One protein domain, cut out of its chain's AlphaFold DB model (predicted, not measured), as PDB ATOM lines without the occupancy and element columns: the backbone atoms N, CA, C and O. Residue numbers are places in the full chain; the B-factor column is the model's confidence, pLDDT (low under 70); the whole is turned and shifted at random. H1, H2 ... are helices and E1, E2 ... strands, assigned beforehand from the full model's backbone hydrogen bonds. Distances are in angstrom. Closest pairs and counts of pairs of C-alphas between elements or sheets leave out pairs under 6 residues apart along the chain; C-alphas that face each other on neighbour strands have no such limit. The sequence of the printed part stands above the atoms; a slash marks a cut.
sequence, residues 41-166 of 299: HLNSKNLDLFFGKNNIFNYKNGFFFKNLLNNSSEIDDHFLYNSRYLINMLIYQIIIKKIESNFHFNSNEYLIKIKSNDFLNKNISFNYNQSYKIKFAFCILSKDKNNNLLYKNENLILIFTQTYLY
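Overview. This is residues 41 to 166 of the 299 residues of an uncharacterized protein of Spiroplasma syrphidicola EA-1 (UniProt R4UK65). A strongly twisted four-stranded sheet curls round one long helix, H2, while the short helix H1 packs on the opposite face, over E4. Residues 70 to 75, before H2, stick out. The printed part has 126 residues, with two named helices and four named strands in the order H1 E1 H2 E2 E3 E4; the mixed sheet runs E1 E4 E3 E2, and the class is mixed, helices and strands. It is only just compact, close to loose, with a radius of gyration of the C-alphas of 16.4 A, and elongated, spanning 50 by 30 by 21 A.

Along the chain. Find E3, residues 131 to 142, 35.0 A long, and E4, residues 149 to 161, 32.6 A, ending at C-alpha 161 (203.105, 218.418, 160.975). E2 is residues 110 to 116, 20.0 A, and E1 residues 56 to 59, 9.7 A. H2, residues 76 to 102, runs 39.2 A from C-alpha 76 (185.670, 220.122, 149.460). H1, residues 44 to 53, 14.2 A, begins at C-alpha 44 (208.464, 247.989, 169.311).

Arrangement. E2, E3 and E4 form a meander, each strand the antiparallel neighbour of the one before; look at N 113 and O 139, 2.9 A, and N 134 and O 158, 2.8 A. E4 bends by 55 degrees at residue 155. E1 is parallel to E4, with N 57 and O 157 at 2.8 A. H2 is on the sheet; its closest C-alphas to E2 are Tyr 92 and Ile 114, 6.6 A. H1 is on the opposite face, along E4 at 17 degrees on the local plane, at a height over the sheet of 9.4 A; the closest C-alphas of the two are Ser 44 and Tyr 151, 5.7 A. In H2 every O i to N i+4 pair is within hydrogen-bond range, in H1 5 of 6.

Size, cuts and confidence. The two C-alphas farthest apart, His 41 and Ser 72, are 51.4 A apart. The printed part has no cut. The links E1 to H2 and E2 to E3 are long. The mean pLDDT of the printed part is 73.0; look for values under 70 at residues 60 to 86, 89, 117 to 128, 145 and 162 to 166.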
ATOM      1  N   HIS A  41     207.511 245.429 179.185       88.44
ATOM      2  CA  HIS A  41     206.558 246.344 178.554       88.44
ATOM      3  C   HIS A  41     206.390 246.056 177.057       88.44
ATOM      4  O   HIS A  41     207.364 245.777 176.348       88.44
ATOM      5  N   LEU A  42     205.153 246.177 176.577       87.44
ATOM      6  CA  LEU A  42     204.802 246.028 175.170       87.44
ATOM      7  C   LEU A  42     205.211 247.287 174.386       87.44
ATOM      8  O   LEU A  42     204.533 248.308 174.425       87.44
ATOM      9  N   ASN A  43     206.339 247.227 173.681       86.75
ATOM     10  CA  ASN A  43     206.804 248.280 172.774       86.75
ATOM     11  C   ASN A  43     207.584 247.672 171.599       86.75
ATOM     12  O   ASN A  43     207.994 246.509 171.658       86.75
ATOM     13  N   SER A  44     207.802 248.453 170.538       87.56
ATOM     14  CA  SER A  44     208.464 247.989 169.311       87.56
ATOM     15  C   SER A  44     209.841 247.373 169.573       87.56
ATOM     16  O   SER A  44     210.101 246.265 169.120       87.56
ATOM     17  N   LYS A  45     210.678 248.015 170.396       90.06
ATOM     18  CA  LYS A  45     212.029 247.534 170.737       90.06
ATOM     19  C   LYS A  45     212.017 246.142 171.378       90.06
ATOM     20  O   LYS A  45     212.801 245.276 170.993       90.06
ATOM     21  N   ASN A  46     211.144 245.917 172.356       89.25
ATOM     22  CA  ASN A  46     211.040 244.626 173.037       89.25
ATOM     23  C   ASN A  46     210.431 243.554 172.120       89.25
ATOM     24  O   ASN A  46     210.853 242.398 172.168       89.25
ATOM     25  N   LEU A  47     209.478 243.934 171.265       89.31
ATOM     26  CA  LEU A  47     208.888 243.043 170.265       89.31
ATOM     27  C   LEU A  47     209.918 242.628 169.205       89.31
ATOM     28  O   LEU A  47     210.003 241.444 168.890       89.31
ATOM     29  N   ASP A  48     210.757 243.547 168.730       89.38
ATOM     30  CA  ASP A  48     211.848 243.240 167.799       89.38
ATOM     31  C   ASP A  48     212.875 242.290 168.407       89.38
ATOM     32  O   ASP A  48     213.266 241.311 167.772       89.38
ATOM     33  N   LEU A  49     213.272 242.513 169.661       87.94
ATOM     34  CA  LEU A  49     214.164 241.593 170.370       87.94
ATOM     35  C   LEU A  49     213.541 240.199 170.527       87.94
ATOM     36  O   LEU A  49     214.233 239.187 170.379       87.94
ATOM     37  N   PHE A  50     212.243 240.139 170.826       89.62
ATOM     38  CA  PHE A  50     211.524 238.883 170.989       89.62
ATOM     39  C   PHE A  50     211.404 238.122 169.668       89.62
ATOM     40  O   PHE A  50     211.828 236.967 169.595       89.62
ATOM     41  N   PHE A  51     210.877 238.751 168.618       88.31
ATOM     42  CA  PHE A  51     210.675 238.102 167.321       88.31
ATOM     43  C   PHE A  51     211.978 237.908 166.541       88.31
ATOM     44  O   PHE A  51     212.064 236.968 165.760       88.31
ATOM     45  N   GLY A  52     213.024 238.695 166.810       83.62
ATOM     46  CA  GLY A  52     214.368 238.449 166.286       83.62
ATOM     47  C   GLY A  52     214.955 237.115 166.759       83.62
ATOM     48  O   GLY A  52     215.711 236.481 166.030       83.62
ATOM     49  N   LYS A  53     214.564 236.650 167.954       83.38
ATOM     50  CA  LYS A  53     214.933 235.327 168.490       83.38
ATOM     51  C   LYS A  53     213.873 234.247 168.242       83.38
ATOM     52  O   LYS A  53     214.195 233.066 168.285       83.38
ATOM     53  N   ASN A  54     212.621 234.641 168.008       83.62
ATOM     54  CA  ASN A  54     211.458 233.754 167.912       83.62
ATOM     55  C   ASN A  54     210.660 234.006 166.622       83.62
ATOM     56  O   ASN A  54     209.461 234.272 166.663       83.62
ATOM     57  N   ASN A  55     211.320 233.942 165.467       85.94
ATOM     58  CA  ASN A  55     210.662 234.084 164.164       85.94
ATOM     59  C   ASN A  55     210.063 232.766 163.638       85.94
ATOM     60  O   ASN A  55     209.222 232.793 162.740       85.94
ATOM     61  N   ILE A  56     210.473 231.621 164.196       86.88
ATOM     62  CA  ILE A  56     209.985 230.287 163.831       86.88
ATOM     63  C   ILE A  56     209.217 229.676 165.004       86.88
ATOM     64  O   ILE A  56     209.746 229.508 166.104       86.88
ATOM     65  N   PHE A  57     207.978 229.271 164.742       83.44
ATOM     66  CA  PHE A  57     207.084 228.636 165.701       83.44
ATOM     67  C   PHE A  57     206.919 227.163 165.340       83.44
ATOM     68  O   PHE A  57     206.289 226.837 164.339       83.44
ATOM     69  N   ASN A  58     207.473 226.268 166.158       81.19
ATOM     70  CA  ASN A  58     207.306 224.825 165.983       81.19
ATOM     71  C   ASN A  58     206.075 224.346 166.759       81.19
ATOM     72  O   ASN A  58     206.099 224.279 167.989       81.19
ATOM     73  N   TYR A  59     205.013 223.992 166.042       75.31
ATOM     74  CA  TYR A  59     203.799 223.417 166.605       75.31
ATOM     75  C   TYR A  59     203.805 221.899 166.417       75.31
ATOM     76  O   TYR A  59     203.841 221.394 165.296       75.31
ATOM     77  N   LYS A  60     203.818 221.173 167.538       66.62
ATOM     78  CA  LYS A  60     203.904 219.703 167.562       66.62
ATOM     79  C   LYS A  60     202.578 219.011 167.859       66.62
ATOM     80  O   LYS A  60     202.491 217.797 167.701       66.62
ATOM     81  N   ASN A  61     201.570 219.755 168.306       59.41
ATOM     82  CA  ASN A  61     200.261 219.167 168.552       59.41
ATOM     83  C   ASN A  61     199.589 218.883 167.201       59.41
ATOM     84  O   ASN A  61     199.885 219.539 166.200       59.41
ATOM     85  N   GLY A  62     198.720 217.874 167.167       53.66
ATOM     86  CA  GLY A  62     197.949 217.547 165.972       53.66
ATOM     87  C   GLY A  62     197.183 218.750 165.453       53.66
ATOM     88  O   GLY A  62     196.594 219.493 166.236       53.66
ATOM     89  N   PHE A  63     197.206 218.944 164.138       55.44
ATOM     90  CA  PHE A  63     196.359 219.930 163.487       55.44
ATOM     91  C   PHE A  63     195.099 219.254 162.933       55.44
ATOM     92  O   PHE A  63     195.120 218.078 162.574       55.44
ATOM     93  N   PHE A  64     193.967 219.954 162.928       55.38
ATOM     94  CA  PHE A  64     192.667 219.370 162.589       55.38
ATOM     95  C   PHE A  64     192.389 219.501 161.089       55.38
ATOM     96  O   PHE A  64     191.721 220.443 160.668       55.38
ATOM     97  N   PHE A  65     192.859 218.556 160.273       53.78
ATOM     98  CA  PHE A  65     192.482 218.498 158.860       53.78
ATOM     99  C   PHE A  65     191.772 217.195 158.518       53.78
ATOM    100  O   PHE A  65     192.144 216.113 158.976       53.78
ATOM    101  N   LYS A  66     190.747 217.316 157.673       47.09
ATOM    102  CA  LYS A  66     190.128 216.185 156.991       47.09
ATOM    103  C   LYS A  66     191.021 215.808 155.806       47.09
ATOM    104  O   LYS A  66     191.382 216.673 155.013       47.09
ATOM    105  N   ASN A  67     191.384 214.531 155.690       49.66
ATOM    106  CA  ASN A  67     192.145 214.036 154.544       49.66
ATOM    107  C   ASN A  67     191.296 214.149 153.266       49.66
ATOM    108  O   ASN A  67     190.219 213.554 153.186       49.66
ATOM    109  N   LEU A  68     191.780 214.919 152.289       51.97
ATOM    110  CA  LEU A  68     191.097 215.158 151.012       51.97
ATOM    111  C   LEU A  68     191.315 214.033 149.989       51.97
ATOM    112  O   LEU A  68     190.687 214.047 148.940       51.97
ATOM    113  N   LEU A  69     192.147 213.026 150.284       51.03
ATOM    114  CA  LEU A  69     192.448 211.941 149.338       51.03
ATOM    115  C   LEU A  69     191.241 211.044 148.984       51.03
ATOM    116  O   LEU A  69     191.364 210.242 148.066       51.03
ATOM    117  N   ASN A  70     190.091 211.175 149.663       45.78
ATOM    118  CA  ASN A  70     188.988 210.204 149.588       45.78
ATOM    119  C   ASN A  70     187.567 210.778 149.352       45.78
ATOM    120  O   ASN A  70     186.616 210.058 149.641       45.78
ATOM    121  N   ASN A  71     187.340 212.017 148.880       44.53
ATOM    122  CA  ASN A  71     185.957 212.527 148.724       44.53
ATOM    123  C   ASN A  71     185.642 213.254 147.407       44.53
ATOM    124  O   ASN A  71     186.521 213.736 146.706       44.53
ATOM    125  N   SER A  72     184.340 213.269 147.100       43.84
ATOM    126  CA  SER A  72     183.673 213.885 145.948       43.84
ATOM    127  C   SER A  72     183.607 215.420 146.030       43.84
ATOM    128  O   SER A  72     183.365 215.974 147.104       43.84
ATOM    129  N   SER A  73     183.699 216.072 144.867       47.25
ATOM    130  CA  SER A  73     183.965 217.505 144.628       47.25
ATOM    131  C   SER A  73     183.112 218.560 145.353       47.25
ATOM    132  O   SER A  73     183.552 219.697 145.450       47.25
ATOM    133  N   GLU A  74     181.912 218.255 145.859       40.72
ATOM    134  CA  GLU A  74     181.041 219.264 146.506       40.72
ATOM    135  C   GLU A  74     181.285 219.440 148.015       40.72
ATOM    136  O   GLU A  74     180.924 220.462 148.593       40.72
ATOM    137  N   ILE A  75     181.926 218.472 148.678       46.72
ATOM    138  CA  ILE A  75     182.229 218.556 150.120       46.72
ATOM    139  C   ILE A  75     183.523 219.360 150.369       46.72
ATOM    140  O   ILE A  75     183.828 219.720 151.507       46.72
ATOM    141  N   ASP A  76     184.283 219.682 149.325       53.16
ATOM    142  CA  ASP A  76     185.670 220.122 149.460       53.16
ATOM    143  C   ASP A  76     185.832 221.616 149.776       53.16
ATOM    144  O   ASP A  76     186.669 221.963 150.613       53.16
ATOM    145  N   ASP A  77     185.003 222.504 149.222       52.38
ATOM    146  CA  ASP A  77     185.221 223.953 149.362       52.38
ATOM    147  C   ASP A  77     184.935 224.474 150.779       52.38
ATOM    148  O   ASP A  77     185.733 225.234 151.338       52.38
ATOM    149  N   HIS A  78     183.854 224.015 151.419       52.56
ATOM    150  CA  HIS A  78     183.526 224.416 152.793       52.56
ATOM    151  C   HIS A  78     184.566 223.919 153.807       52.56
ATOM    152  O   HIS A  78     184.986 224.666 154.693       52.56
ATOM    153  N   PHE A  79     185.026 222.670 153.683       53.50
ATOM    154  CA  PHE A  79     186.044 222.121 154.583       53.50
ATOM    155  C   PHE A  79     187.405 222.788 154.383       53.50
ATOM    156  O   PHE A  79     188.094 223.089 155.364       53.50
ATOM    157  N   LEU A  80     187.786 223.050 153.133       55.38
ATOM    158  CA  LEU A  80     189.023 223.741 152.796       55.38
ATOM    159  C   LEU A  80     189.016 225.178 153.331       55.38
ATOM    160  O   LEU A  80     189.979 225.599 153.974       55.38
ATOM    161  N   TYR A  81     187.914 225.907 153.145       56.84
ATOM    162  CA  TYR A  81     187.734 227.255 153.683       56.84
ATOM    163  C   TYR A  81     187.826 227.284 155.218       56.84
ATOM    164  O   TYR A  81     188.603 228.060 155.782       56.84
ATOM    165  N   ASN A  82     187.131 226.373 155.906       56.81
ATOM    166  CA  ASN A  82     187.155 226.283 157.370       56.81
ATOM    167  C   ASN A  82     188.541 225.912 157.918       56.81
ATOM    168  O   ASN A  82     188.984 226.450 158.936       56.81
ATOM    169  N   SER A  83     189.270 225.053 157.206       60.16
ATOM    170  CA  SER A  83     190.647 224.682 157.543       60.16
ATOM    171  C   SER A  83     191.598 225.887 157.496       60.16
ATOM    172  O   SER A  83     192.438 226.038 158.383       60.16
ATOM    173  N   ARG A  84     191.438 226.796 156.520       64.81
ATOM    174  CA  ARG A  84     192.226 228.045 156.425       64.81
ATOM    175  C   ARG A  84     192.008 228.949 157.633       64.81
ATOM    176  O   ARG A  84     192.958 229.494 158.196       64.81
ATOM    177  N   TYR A  85     190.752 229.105 158.035       63.28
ATOM    178  CA  TYR A  85     190.390 229.931 159.177       63.28
ATOM    179  C   TYR A  85     190.968 229.366 160.485       63.28
ATOM    180  O   TYR A  85     191.576 230.105 161.261       63.28
ATOM    181  N   LEU A  86     190.872 228.048 160.683       66.62
ATOM    182  CA  LEU A  86     191.456 227.370 161.841       66.62
ATOM    183  C   LEU A  86     192.963 227.594 161.965       66.62
ATOM    184  O   LEU A  86     193.464 227.759 163.073       66.62
ATOM    185  N   ILE A  87     193.686 227.669 160.849       71.06
ATOM    186  CA  ILE A  87     195.119 227.989 160.857       71.06
ATOM    187  C   ILE A  87     195.368 229.413 161.334       71.06
ATOM    188  O   ILE A  87     196.203 229.616 162.213       71.06
ATOM    189  N   ASN A  88     194.659 230.402 160.782       70.31
ATOM    190  CA  ASN A  88     194.809 231.794 161.220       70.31
ATOM    191  C   ASN A  88     194.535 231.926 162.718       70.31
ATOM    192  O   ASN A  88     195.269 232.610 163.431       70.31
ATOM    193  N   MET A  89     193.524 231.209 163.196       68.44
ATOM    194  CA  MET A  89     193.166 231.171 164.603       68.44
ATOM    195  C   MET A  89     194.202 230.443 165.470       68.44
ATOM    196  O   MET A  89     194.538 230.935 166.546       68.44
ATOM    197  N   LEU A  90     194.789 229.335 165.005       72.44
ATOM    198  CA  LEU A  90     195.909 228.700 165.703       72.44
ATOM    199  C   LEU A  90     197.085 229.665 165.827       72.44
ATOM    200  O   LEU A  90     197.642 229.823 166.913       72.44
ATOM    201  N   ILE A  91     197.484 230.285 164.715       74.38
ATOM    202  CA  ILE A  91     198.596 231.236 164.706       74.38
ATOM    203  C   ILE A  91     198.299 232.348 165.717       74.38
ATOM    204  O   ILE A  91     199.157 232.679 166.533       74.38
ATOM    205  N   TYR A  92     197.061 232.846 165.741       76.25
ATOM    206  CA  TYR A  92     196.596 233.819 166.726       76.25
ATOM    207  C   TYR A  92     196.762 233.345 168.164       76.25
ATOM    208  O   TYR A  92     197.349 234.067 168.964       76.25
ATOM    209  N   GLN A  93     196.366 232.119 168.492       71.75
ATOM    210  CA  GLN A  93     196.549 231.576 169.838       71.75
ATOM    211  C   GLN A  93     198.007 231.399 170.235       71.75
ATOM    212  O   GLN A  93     198.381 231.725 171.361       71.75
ATOM    213  N   ILE A  94     198.826 230.852 169.336       76.44
ATOM    214  CA  ILE A  94     200.251 230.638 169.596       76.44
ATOM    215  C   ILE A  94     200.907 231.979 169.904       76.44
ATOM    216  O   ILE A  94     201.634 232.100 170.890       76.44
ATOM    217  N   ILE A  95     200.620 232.989 169.084       82.00
ATOM    218  CA  ILE A  95     201.187 234.320 169.243       82.00
ATOM    219  C   ILE A  95     200.649 234.999 170.499       82.00
ATOM    220  O   ILE A  95     201.449 235.486 171.289       82.00
ATOM    221  N   ILE A  96     199.338 234.985 170.744       79.19
ATOM    222  CA  ILE A  96     198.766 235.630 171.930       79.19
ATOM    223  C   ILE A  96     199.281 235.020 173.212       79.19
ATOM    224  O   ILE A  96     199.756 235.764 174.059       79.19
ATOM    225  N   LYS A  97     199.298 233.690 173.333       79.94
ATOM    226  CA  LYS A  97     199.834 233.045 174.535       79.94
ATOM    227  C   LYS A  97     201.288 233.441 174.774       79.94
ATOM    228  O   LYS A  97     201.685 233.643 175.915       79.94
ATOM    229  N   LYS A  98     202.082 233.588 173.705       83.06
ATOM    230  CA  LYS A  98     203.466 234.073 173.792       83.06
ATOM    231  C   LYS A  98     203.545 235.545 174.186       83.06
ATOM    232  O   LYS A  98     204.431 235.897 174.960       83.06
ATOM    233  N   ILE A  99     202.651 236.391 173.684       85.00
ATOM    234  CA  ILE A  99     202.587 237.800 174.069       85.00
ATOM    235  C   ILE A  99     202.171 237.921 175.540       85.00
ATOM    236  O   ILE A  99     202.915 238.485 176.328       85.00
ATOM    237  N   GLU A 100     201.065 237.306 175.946       82.31
ATOM    238  CA  GLU A 100     200.552 237.328 177.322       82.31
ATOM    239  C   GLU A 100     201.541 236.752 178.340       82.31
ATOM    240  O   GLU A 100     201.593 237.221 179.478       82.31
ATOM    241  N   SER A 101     202.341 235.750 177.953       83.56
ATOM    242  CA  SER A 101     203.337 235.151 178.844       83.56
ATOM    243  C   SER A 101     204.609 235.984 178.996       83.56
ATOM    244  O   SER A 101     205.292 235.835 180.002       83.56
ATOM    245  N   ASN A 102     204.968 236.809 178.004       85.31
ATOM    246  CA  ASN A 102     206.247 237.537 177.988       85.31
ATOM    247  C   ASN A 102     206.094 239.057 178.124       85.31
ATOM    248  O   ASN A 102     207.074 239.732 178.423       85.31
ATOM    249  N   PHE A 103     204.898 239.605 177.913       88.38
ATOM    250  CA  PHE A 103     204.656 241.043 177.871       88.38
ATOM    251  C   PHE A 103     203.491 241.452 178.771       88.38
ATOM    252  O   PHE A 103     202.512 240.720 178.918       88.38
ATOM    253  N   HIS A 104     203.567 242.661 179.326       87.31
ATOM    254  CA  HIS A 104     202.405 243.333 179.903       87.31
ATOM    255  C   HIS A 104     201.451 243.719 178.771       87.31
ATOM    256  O   HIS A 104     201.623 244.745 178.115       87.31
ATOM    257  N   PHE A 105     200.487 242.842 178.508       85.25
ATOM    258  CA  PHE A 105     199.506 242.973 177.442       85.25
ATOM    259  C   PHE A 105     198.103 243.090 178.038       85.25
ATOM    260  O   PHE A 105     197.681 242.229 178.807       85.25
ATOM    261  N   ASN A 106     197.384 244.143 177.650       82.25
ATOM    262  CA  ASN A 106     195.979 244.342 177.980       82.25
ATOM    263  C   ASN A 106     195.145 244.275 176.693       82.25
ATOM    264  O   ASN A 106     195.247 245.144 175.826       82.25
ATOM    265  N   SER A 107     194.286 243.263 176.572       79.06
ATOM    266  CA  SER A 107     193.419 243.083 175.402       79.06
ATOM    267  C   SER A 107     192.426 244.231 175.190       79.06
ATOM    268  O   SER A 107     191.864 244.352 174.099       79.06
ATOM    269  N   ASN A 108     192.185 245.073 176.198       79.38
ATOM    270  CA  ASN A 108     191.337 246.261 176.076       79.38
ATOM    271  C   ASN A 108     192.082 247.447 175.448       79.38
ATOM    272  O   ASN A 108     191.454 248.290 174.815       79.38
ATOM    273  N   GLU A 109     193.409 247.485 175.571       81.62
ATOM    274  CA  GLU A 109     194.264 248.565 175.060       81.62
ATOM    275  C   GLU A 109     194.867 248.240 173.695       81.62
ATOM    276  O   GLU A 109     195.182 249.148 172.931       81.62
ATOM    277  N   TYR A 110     195.013 246.955 173.370       82.50
ATOM    278  CA  TYR A 110     195.709 246.515 172.166       82.50
ATOM    279  C   TYR A 110     194.864 245.549 171.338       82.50
ATOM    280  O   TYR A 110     194.108 244.722 171.853       82.50
ATOM    281  N   LEU A 111     195.014 245.639 170.020       83.00
ATOM    282  CA  LEU A 111     194.430 244.729 169.047       83.00
ATOM    283  C   LEU A 111     195.547 244.025 168.280       83.00
ATOM    284  O   LEU A 111     196.389 244.666 167.657       83.00
ATOM    285  N   ILE A 112     195.520 242.697 168.283       82.69
ATOM    286  CA  ILE A 112     196.418 241.872 167.479       82.69
ATOM    287  C   ILE A 112     195.713 241.497 166.179       82.69
ATOM    288  O   ILE A 112     194.574 241.033 166.194       82.69
ATOM    289  N   LYS A 113     196.403 241.658 165.049       82.75
ATOM    290  CA  LYS A 113     195.957 241.147 163.750       82.75
ATOM    291  C   LYS A 113     197.018 240.235 163.158       82.75
ATOM    292  O   LYS A 113     198.210 240.527 163.212       82.75
ATOM    293  N   ILE A 114     196.566 239.138 162.565       79.81
ATOM    294  CA  ILE A 114     197.415 238.172 161.873       79.81
ATOM    295  C   ILE A 114     196.886 237.988 160.465       79.81
ATOM    296  O   ILE A 114     195.680 237.899 160.245       79.81
ATOM    297  N   LYS A 115     197.809 237.934 159.512       78.25
ATOM    298  CA  LYS A 115     197.517 237.700 158.107       78.25
ATOM    299  C   LYS A 115     198.463 236.629 157.590       78.25
ATOM    300  O   LYS A 115     199.657 236.875 157.455       78.25
ATOM    301  N   SER A 116     197.952 235.438 157.302       70.62
ATOM    302  CA  SER A 116     198.729 234.437 156.571       70.62
ATOM    303  C   SER A 116     198.783 234.834 155.095       70.62
ATOM    304  O   SER A 116     197.754 235.012 154.445       70.62
ATOM    305  N   ASN A 117     199.994 235.024 154.568       62.72
ATOM    306  CA  ASN A 117     200.173 235.422 153.169       62.72
ATOM    307  C   ASN A 117     199.991 234.230 152.215       62.72
ATOM    308  O   ASN A 117     199.571 234.417 151.076       62.72
ATOM    309  N   ASP A 118     200.244 233.009 152.693       59.56
ATOM    310  CA  ASP A 118     200.296 231.815 151.843       59.56
ATOM    311  C   ASP A 118     198.941 231.089 151.696       59.56
ATOM    312  O   ASP A 118     198.746 230.353 150.731       59.56
ATOM    313  N   PHE A 119     197.984 231.291 152.615       54.97
ATOM    314  CA  PHE A 119     196.774 230.453 152.708       54.97
ATOM    315  C   PHE A 119     195.529 230.981 152.004       54.97
ATOM    316  O   PHE A 119     194.623 230.202 151.711       54.97
ATOM    317  N   LEU A 120     195.468 232.280 151.718       52.09
ATOM    318  CA  LEU A 120     194.260 232.891 151.158       52.09
ATOM    319  C   LEU A 120     194.105 232.651 149.647       52.09
ATOM    320  O   LEU A 120     192.991 232.724 149.144       52.09
ATOM    321  N   ASN A 121     195.186 232.303 148.939       49.81
ATOM    322  CA  ASN A 121     195.195 232.338 147.472       49.81
ATOM    323  C   ASN A 121     195.287 230.968 146.777       49.81
ATOM    324  O   ASN A 121     195.236 230.927 145.550       49.81
ATOM    325  N   LYS A 122     195.449 229.847 147.496       52.50
ATOM    326  CA  LYS A 122     195.618 228.523 146.864       52.50
ATOM    327  C   LYS A 122     194.791 227.438 147.542       52.50
ATOM    328  O   LYS A 122     194.684 227.395 148.769       52.50
ATOM    329  N   ASN A 123     194.229 226.533 146.739       53.66
ATOM    330  CA  ASN A 123     193.568 225.311 147.199       53.66
ATOM    331  C   ASN A 123     194.608 224.320 147.742       53.66
ATOM    332  O   ASN A 123     194.972 223.353 147.084       53.66
ATOM    333  N   ILE A 124     195.165 224.628 148.915       56.97
ATOM    334  CA  ILE A 124     196.194 223.817 149.565       56.97
ATOM    335  C   ILE A 124     195.503 222.681 150.314       56.97
ATOM    336  O   ILE A 124     194.849 222.913 151.328       56.97
ATOM    337  N   SER A 125     195.669 221.459 149.817       59.91
ATOM    338  CA  SER A 125     195.327 220.242 150.541       59.91
ATOM    339  C   SER A 125     196.429 219.878 151.542       59.91
ATOM    340  O   SER A 125     197.612 220.146 151.320       59.91
ATOM    341  N   PHE A 126     196.037 219.261 152.657       65.25
ATOM    342  CA  PHE A 126     196.965 218.752 153.663       65.25
ATOM    343  C   PHE A 126     196.990 217.229 153.645       65.25
ATOM    344  O   PHE A 126     196.029 216.567 154.030       65.25
ATOM    345  N   ASN A 127     198.124 216.679 153.240       64.81
ATOM    346  CA  ASN A 127     198.463 215.276 153.395       64.81
ATOM    347  C   ASN A 127     198.906 214.957 154.827       64.81
ATOM    348  O   ASN A 127     199.572 215.758 155.497       64.81
ATOM    349  N   TYR A 128     198.561 213.746 155.254       68.50
ATOM    350  CA  TYR A 128     198.949 213.151 156.527       68.50
ATOM    351  C   TYR A 128     200.467 212.934 156.631       68.50
ATOM    352  O   TYR A 128     201.120 212.628 155.635       68.50
ATOM    353  N   ASN A 129     201.025 213.085 157.839       70.94
ATOM    354  CA  ASN A 129     202.453 212.954 158.158       70.94
ATOM    355  C   ASN A 129     203.398 213.836 157.330       70.94
ATOM    356  O   ASN A 129     204.607 213.612 157.295       70.94
ATOM    357  N   GLN A 130     202.867 214.884 156.706       75.62
ATOM    358  CA  GLN A 130     203.661 215.874 156.004       75.62
ATOM    359  C   GLN A 130     203.881 217.096 156.901       75.62
ATOM    360  O   GLN A 130     202.972 217.565 157.594       75.62
ATOM    361  N   SER A 131     205.114 217.605 156.898       79.00
ATOM    362  CA  SER A 131     205.458 218.862 157.555       79.00
ATOM    363  C   SER A 131     205.182 220.039 156.626       79.00
ATOM    364  O   SER A 131     205.582 220.044 155.461       79.00
ATOM    365  N   TYR A 132     204.549 221.066 157.173       78.06
ATOM    366  CA  TYR A 132     204.181 222.288 156.474       78.06
ATOM    367  C   TYR A 132     204.879 223.484 157.103       78.06
ATOM    368  O   TYR A 132     205.123 223.523 158.311       78.06
ATOM    369  N   LYS A 133     205.187 224.474 156.263       85.69
ATOM    370  CA  LYS A 133     205.731 225.770 156.668       85.69
ATOM    371  C   LYS A 133     204.802 226.859 156.158       85.69
ATOM    372  O   LYS A 133     204.567 226.936 154.957       85.69
ATOM    373  N   ILE A 134     204.289 227.683 157.064       81.25
ATOM    374  CA  ILE A 134     203.351 228.761 156.758       81.25
ATOM    375  C   ILE A 134     204.005 230.087 157.089       81.25
ATOM    376  O   ILE A 134     204.355 230.309 158.249       81.25
ATOM    377  N   LYS A 135     204.120 230.983 156.106       87.62
ATOM    378  CA  LYS A 135     204.505 232.367 156.376       87.62
ATOM    379  C   LYS A 135     203.286 233.190 156.760       87.62
ATOM    380  O   LYS A 135     202.229 233.129 156.122       87.62
ATOM    381  N   PHE A 136     203.444 233.999 157.795       86.06
ATOM    382  CA  PHE A 136     202.408 234.914 158.236       86.06
ATOM    383  C   PHE A 136     202.992 236.242 158.703       86.06
ATOM    384  O   PHE A 136     204.109 236.327 159.207       86.06
ATOM    385  N   ALA A 137     202.178 237.275 158.537       87.94
ATOM    386  CA  ALA A 137     202.388 238.585 159.103       87.94
ATOM    387  C   ALA A 137     201.568 238.748 160.384       87.94
ATOM    388  O   ALA A 137     200.462 238.220 160.523       87.94
ATOM    389  N   PHE A 138     202.113 239.523 161.305       88.62
ATOM    390  CA  PHE A 138     201.530 239.874 162.586       88.62
ATOM    391  C   PHE A 138     201.669 241.380 162.791       88.62
ATOM    392  O   PHE A 138     202.722 241.955 162.503       88.62
ATOM    393  N   CYS A 139     200.627 242.023 163.309       89.69
ATOM    394  CA  CYS A 139     200.721 243.391 163.787       89.69
ATOM    395  C   CYS A 139     199.959 243.615 165.089       89.69
ATOM    396  O   CYS A 139     198.965 242.947 165.382       89.69
ATOM    397  N   ILE A 140     200.452 244.587 165.853       88.25
ATOM    398  CA  ILE A 140     199.809 245.109 167.056       88.25
ATOM    399  C   ILE A 140     199.372 246.534 166.758       88.25
ATOM    400  O   ILE A 140     200.169 247.362 166.307       88.25
ATOM    401  N   LEU A 141     198.103 246.804 167.021       87.25
ATOM    402  CA  LEU A 141     197.493 248.120 166.957       87.25
ATOM    403  C   LEU A 141     197.145 248.558 168.382       87.25
ATOM    404  O   LEU A 141     196.717 247.738 169.195       87.25
ATOM    405  N   SER A 142     197.304 249.843 168.674       86.44
ATOM    406  CA  SER A 142     196.629 250.475 169.811       86.44
ATOM    407  C   SER A 142     195.117 250.444 169.561       86.44
ATOM    408  O   SER A 142     194.710 250.541 168.411       86.44
ATOM    409  N   LYS A 143     194.276 250.305 170.589       81.75
ATOM    410  CA  LYS A 143     192.810 250.477 170.502       81.75
ATOM    411  C   LYS A 143     192.370 251.918 170.796       81.75
ATOM    412  O   LYS A 143     191.202 252.171 171.087       81.75
ATOM    413  N   ASP A 144     193.297 252.875 170.730       79.00
ATOM    414  CA  ASP A 144     192.954 254.296 170.698       79.00
ATOM    415  C   ASP A 144     192.064 254.644 169.487       79.00
ATOM    416  O   ASP A 144     191.888 253.847 168.563       79.00
ATOM    417  N   LYS A 145     191.488 255.855 169.477       63.56
ATOM    418  CA  LYS A 145     190.538 256.307 168.439       63.56
ATOM    419  C   LYS A 145     191.047 256.147 166.994       63.56
ATOM    420  O   LYS A 145     190.226 256.144 166.082       63.56
ATOM    421  N   ASN A 146     192.356 255.994 166.782       72.31
ATOM    422  CA  ASN A 146     192.971 255.940 165.458       72.31
ATOM    423  C   ASN A 146     193.488 254.544 165.076       72.31
ATOM    424  O   ASN A 146     193.967 254.366 163.958       72.31
ATOM    425  N   ASN A 147     193.386 253.553 165.968       74.38
ATOM    426  CA  ASN A 147     193.970 252.226 165.786       74.38
ATOM    427  C   ASN A 147     195.439 252.267 165.328       74.38
ATOM    428  O   ASN A 147     195.825 251.586 164.370       74.38
ATOM    429  N   ASN A 148     196.254 253.105 165.975       84.06
ATOM    430  CA  ASN A 148     197.623 253.359 165.530       84.06
ATOM    431  C   ASN A 148     198.456 252.068 165.478       84.06
ATOM    432  O   ASN A 148     198.461 251.272 166.421       84.06
ATOM    433  N   LEU A 149     199.194 251.873 164.381       85.81
ATOM    434  CA  LEU A 149     200.105 250.742 164.221       85.81
ATOM    435  C   LEU A 149     201.300 250.889 165.167       85.81
ATOM    436  O   LEU A 149     202.130 251.772 164.986       85.81
ATOM    437  N   LEU A 150     201.402 249.988 166.145       86.25
ATOM    438  CA  LEU A 150     202.510 249.958 167.103       86.25
ATOM    439  C   LEU A 150     203.645 249.050 166.638       86.25
ATOM    440  O   LEU A 150     204.813 249.309 166.918       86.25
ATOM    441  N   TYR A 151     203.296 247.954 165.963       91.44
ATOM    442  CA  TYR A 151     204.265 246.953 165.550       91.44
ATOM    443  C   TYR A 151     203.783 246.144 164.352       91.44
ATOM    444  O   TYR A 151     202.601 245.812 164.271       91.44
ATOM    445  N   LYS A 152     204.705 245.769 163.460       91.38
ATOM    446  CA  LYS A 152     204.448 244.876 162.326       91.38
ATOM    447  C   LYS A 152     205.657 243.977 162.074       91.38
ATOM    448  O   LYS A 152     206.775 244.468 161.996       91.38
ATOM    449  N   ASN A 153     205.415 242.685 161.875       89.31
ATOM    450  CA  ASN A 153     206.415 241.720 161.426       89.31
ATOM    451  C   ASN A 153     205.801 240.810 160.357       89.31
ATOM    452  O   ASN A 153     204.720 240.268 160.565       89.31
ATOM    453  N   GLU A 154     206.464 240.662 159.213       88.31
ATOM    454  CA  GLU A 154     205.946 239.920 158.051       88.31
ATOM    455  C   GLU A 154     206.649 238.578 157.805       88.31
ATOM    456  O   GLU A 154     206.236 237.816 156.933       88.31
ATOM    457  N   ASN A 155     207.703 238.277 158.568       85.44
ATOM    458  CA  ASN A 155     208.624 237.174 158.292       85.44
ATOM    459  C   ASN A 155     208.513 236.035 159.315       85.44
ATOM    460  O   ASN A 155     209.487 235.321 159.563       85.44
ATOM    461  N   LEU A 156     207.341 235.867 159.928       88.62
ATOM    462  CA  LEU A 156     207.114 234.800 160.896       88.62
ATOM    463  C   LEU A 156     206.733 233.504 160.176       88.62
ATOM    464  O   LEU A 156     206.009 233.514 159.179       88.62
ATOM    465  N   ILE A 157     207.236 232.379 160.686       88.38
ATOM    466  CA  ILE A 157     207.036 231.055 160.095       88.38
ATOM    467  C   ILE A 157     206.423 230.125 161.135       88.38
ATOM    468  O   ILE A 157     207.024 229.874 162.178       88.38
ATOM    469  N   LEU A 158     205.255 229.562 160.839       84.38
ATOM    470  CA  LEU A 158     204.692 228.440 161.584       84.38
ATOM    471  C   LEU A 158     205.117 227.140 160.899       84.38
ATOM    472  O   LEU A 158     204.834 226.936 159.720       84.38
ATOM    473  N   ILE A 159     205.775 226.259 161.644       84.38
ATOM    474  CA  ILE A 159     206.087 224.895 161.226       84.38
ATOM    475  C   ILE A 159     205.189 223.954 162.010       84.38
ATOM    476  O   ILE A 159     205.202 223.968 163.240       84.38
ATOM    477  N   PHE A 160     204.432 223.120 161.312       77.25
ATOM    478  CA  PHE A 160     203.620 222.087 161.942       77.25
ATOM    479  C   PHE A 160     203.619 220.820 161.089       77.25
ATOM    480  O   PHE A 160     203.972 220.848 159.912       77.25
ATOM    481  N   THR A 161     203.256 219.692 161.689       71.81
ATOM    482  CA  THR A 161     203.105 218.418 160.975       71.81
ATOM    483  C   THR A 161     201.691 217.913 161.189       71.81
ATOM    484  O   THR A 161     201.195 217.943 162.314       71.81
ATOM    485  N   GLN A 162     201.039 217.461 160.119       64.31
ATOM    486  CA  GLN A 162     199.715 216.860 160.232       64.31
ATOM    487  C   GLN A 162     199.844 215.457 160.823       64.31
ATOM    488  O   GLN A 162     200.136 214.509 160.102       64.31
ATOM    489  N   THR A 163     199.658 215.323 162.134       52.88
ATOM    490  CA  THR A 163     199.926 214.067 162.855       52.88
ATOM    491  C   THR A 163     198.683 213.237 163.169       52.88
ATOM    492  O   THR A 163     198.824 212.088 163.579       52.88
ATOM    493  N   TYR A 164     197.472 213.759 162.932       59.62
ATOM    494  CA  TYR A 164     196.223 213.051 163.233       59.62
ATOM    495  C   TYR A 164     195.221 213.115 162.081       59.62
ATOM    496  O   TYR A 164     195.074 214.138 161.415       59.62
ATOM    497  N   LEU A 165     194.528 212.002 161.852       56.81
ATOM    498  CA  LEU A 165     193.368 211.925 160.972       56.81
ATOM    499  C   LEU A 165     192.133 211.829 161.852       56.81
ATOM    500  O   LEU A 165     191.938 210.825 162.528       56.81
ATOM    501  N   TYR A 166     191.326 212.881 161.851       53.12
ATOM    502  CA  TYR A 166     190.049 212.878 162.550       53.12
ATOM    503  C   TYR A 166     188.971 212.309 161.631       53.12
ATOM    504  O   TYR A 166     188.874 212.694 160.460       53.12
TER     505      TYR A 166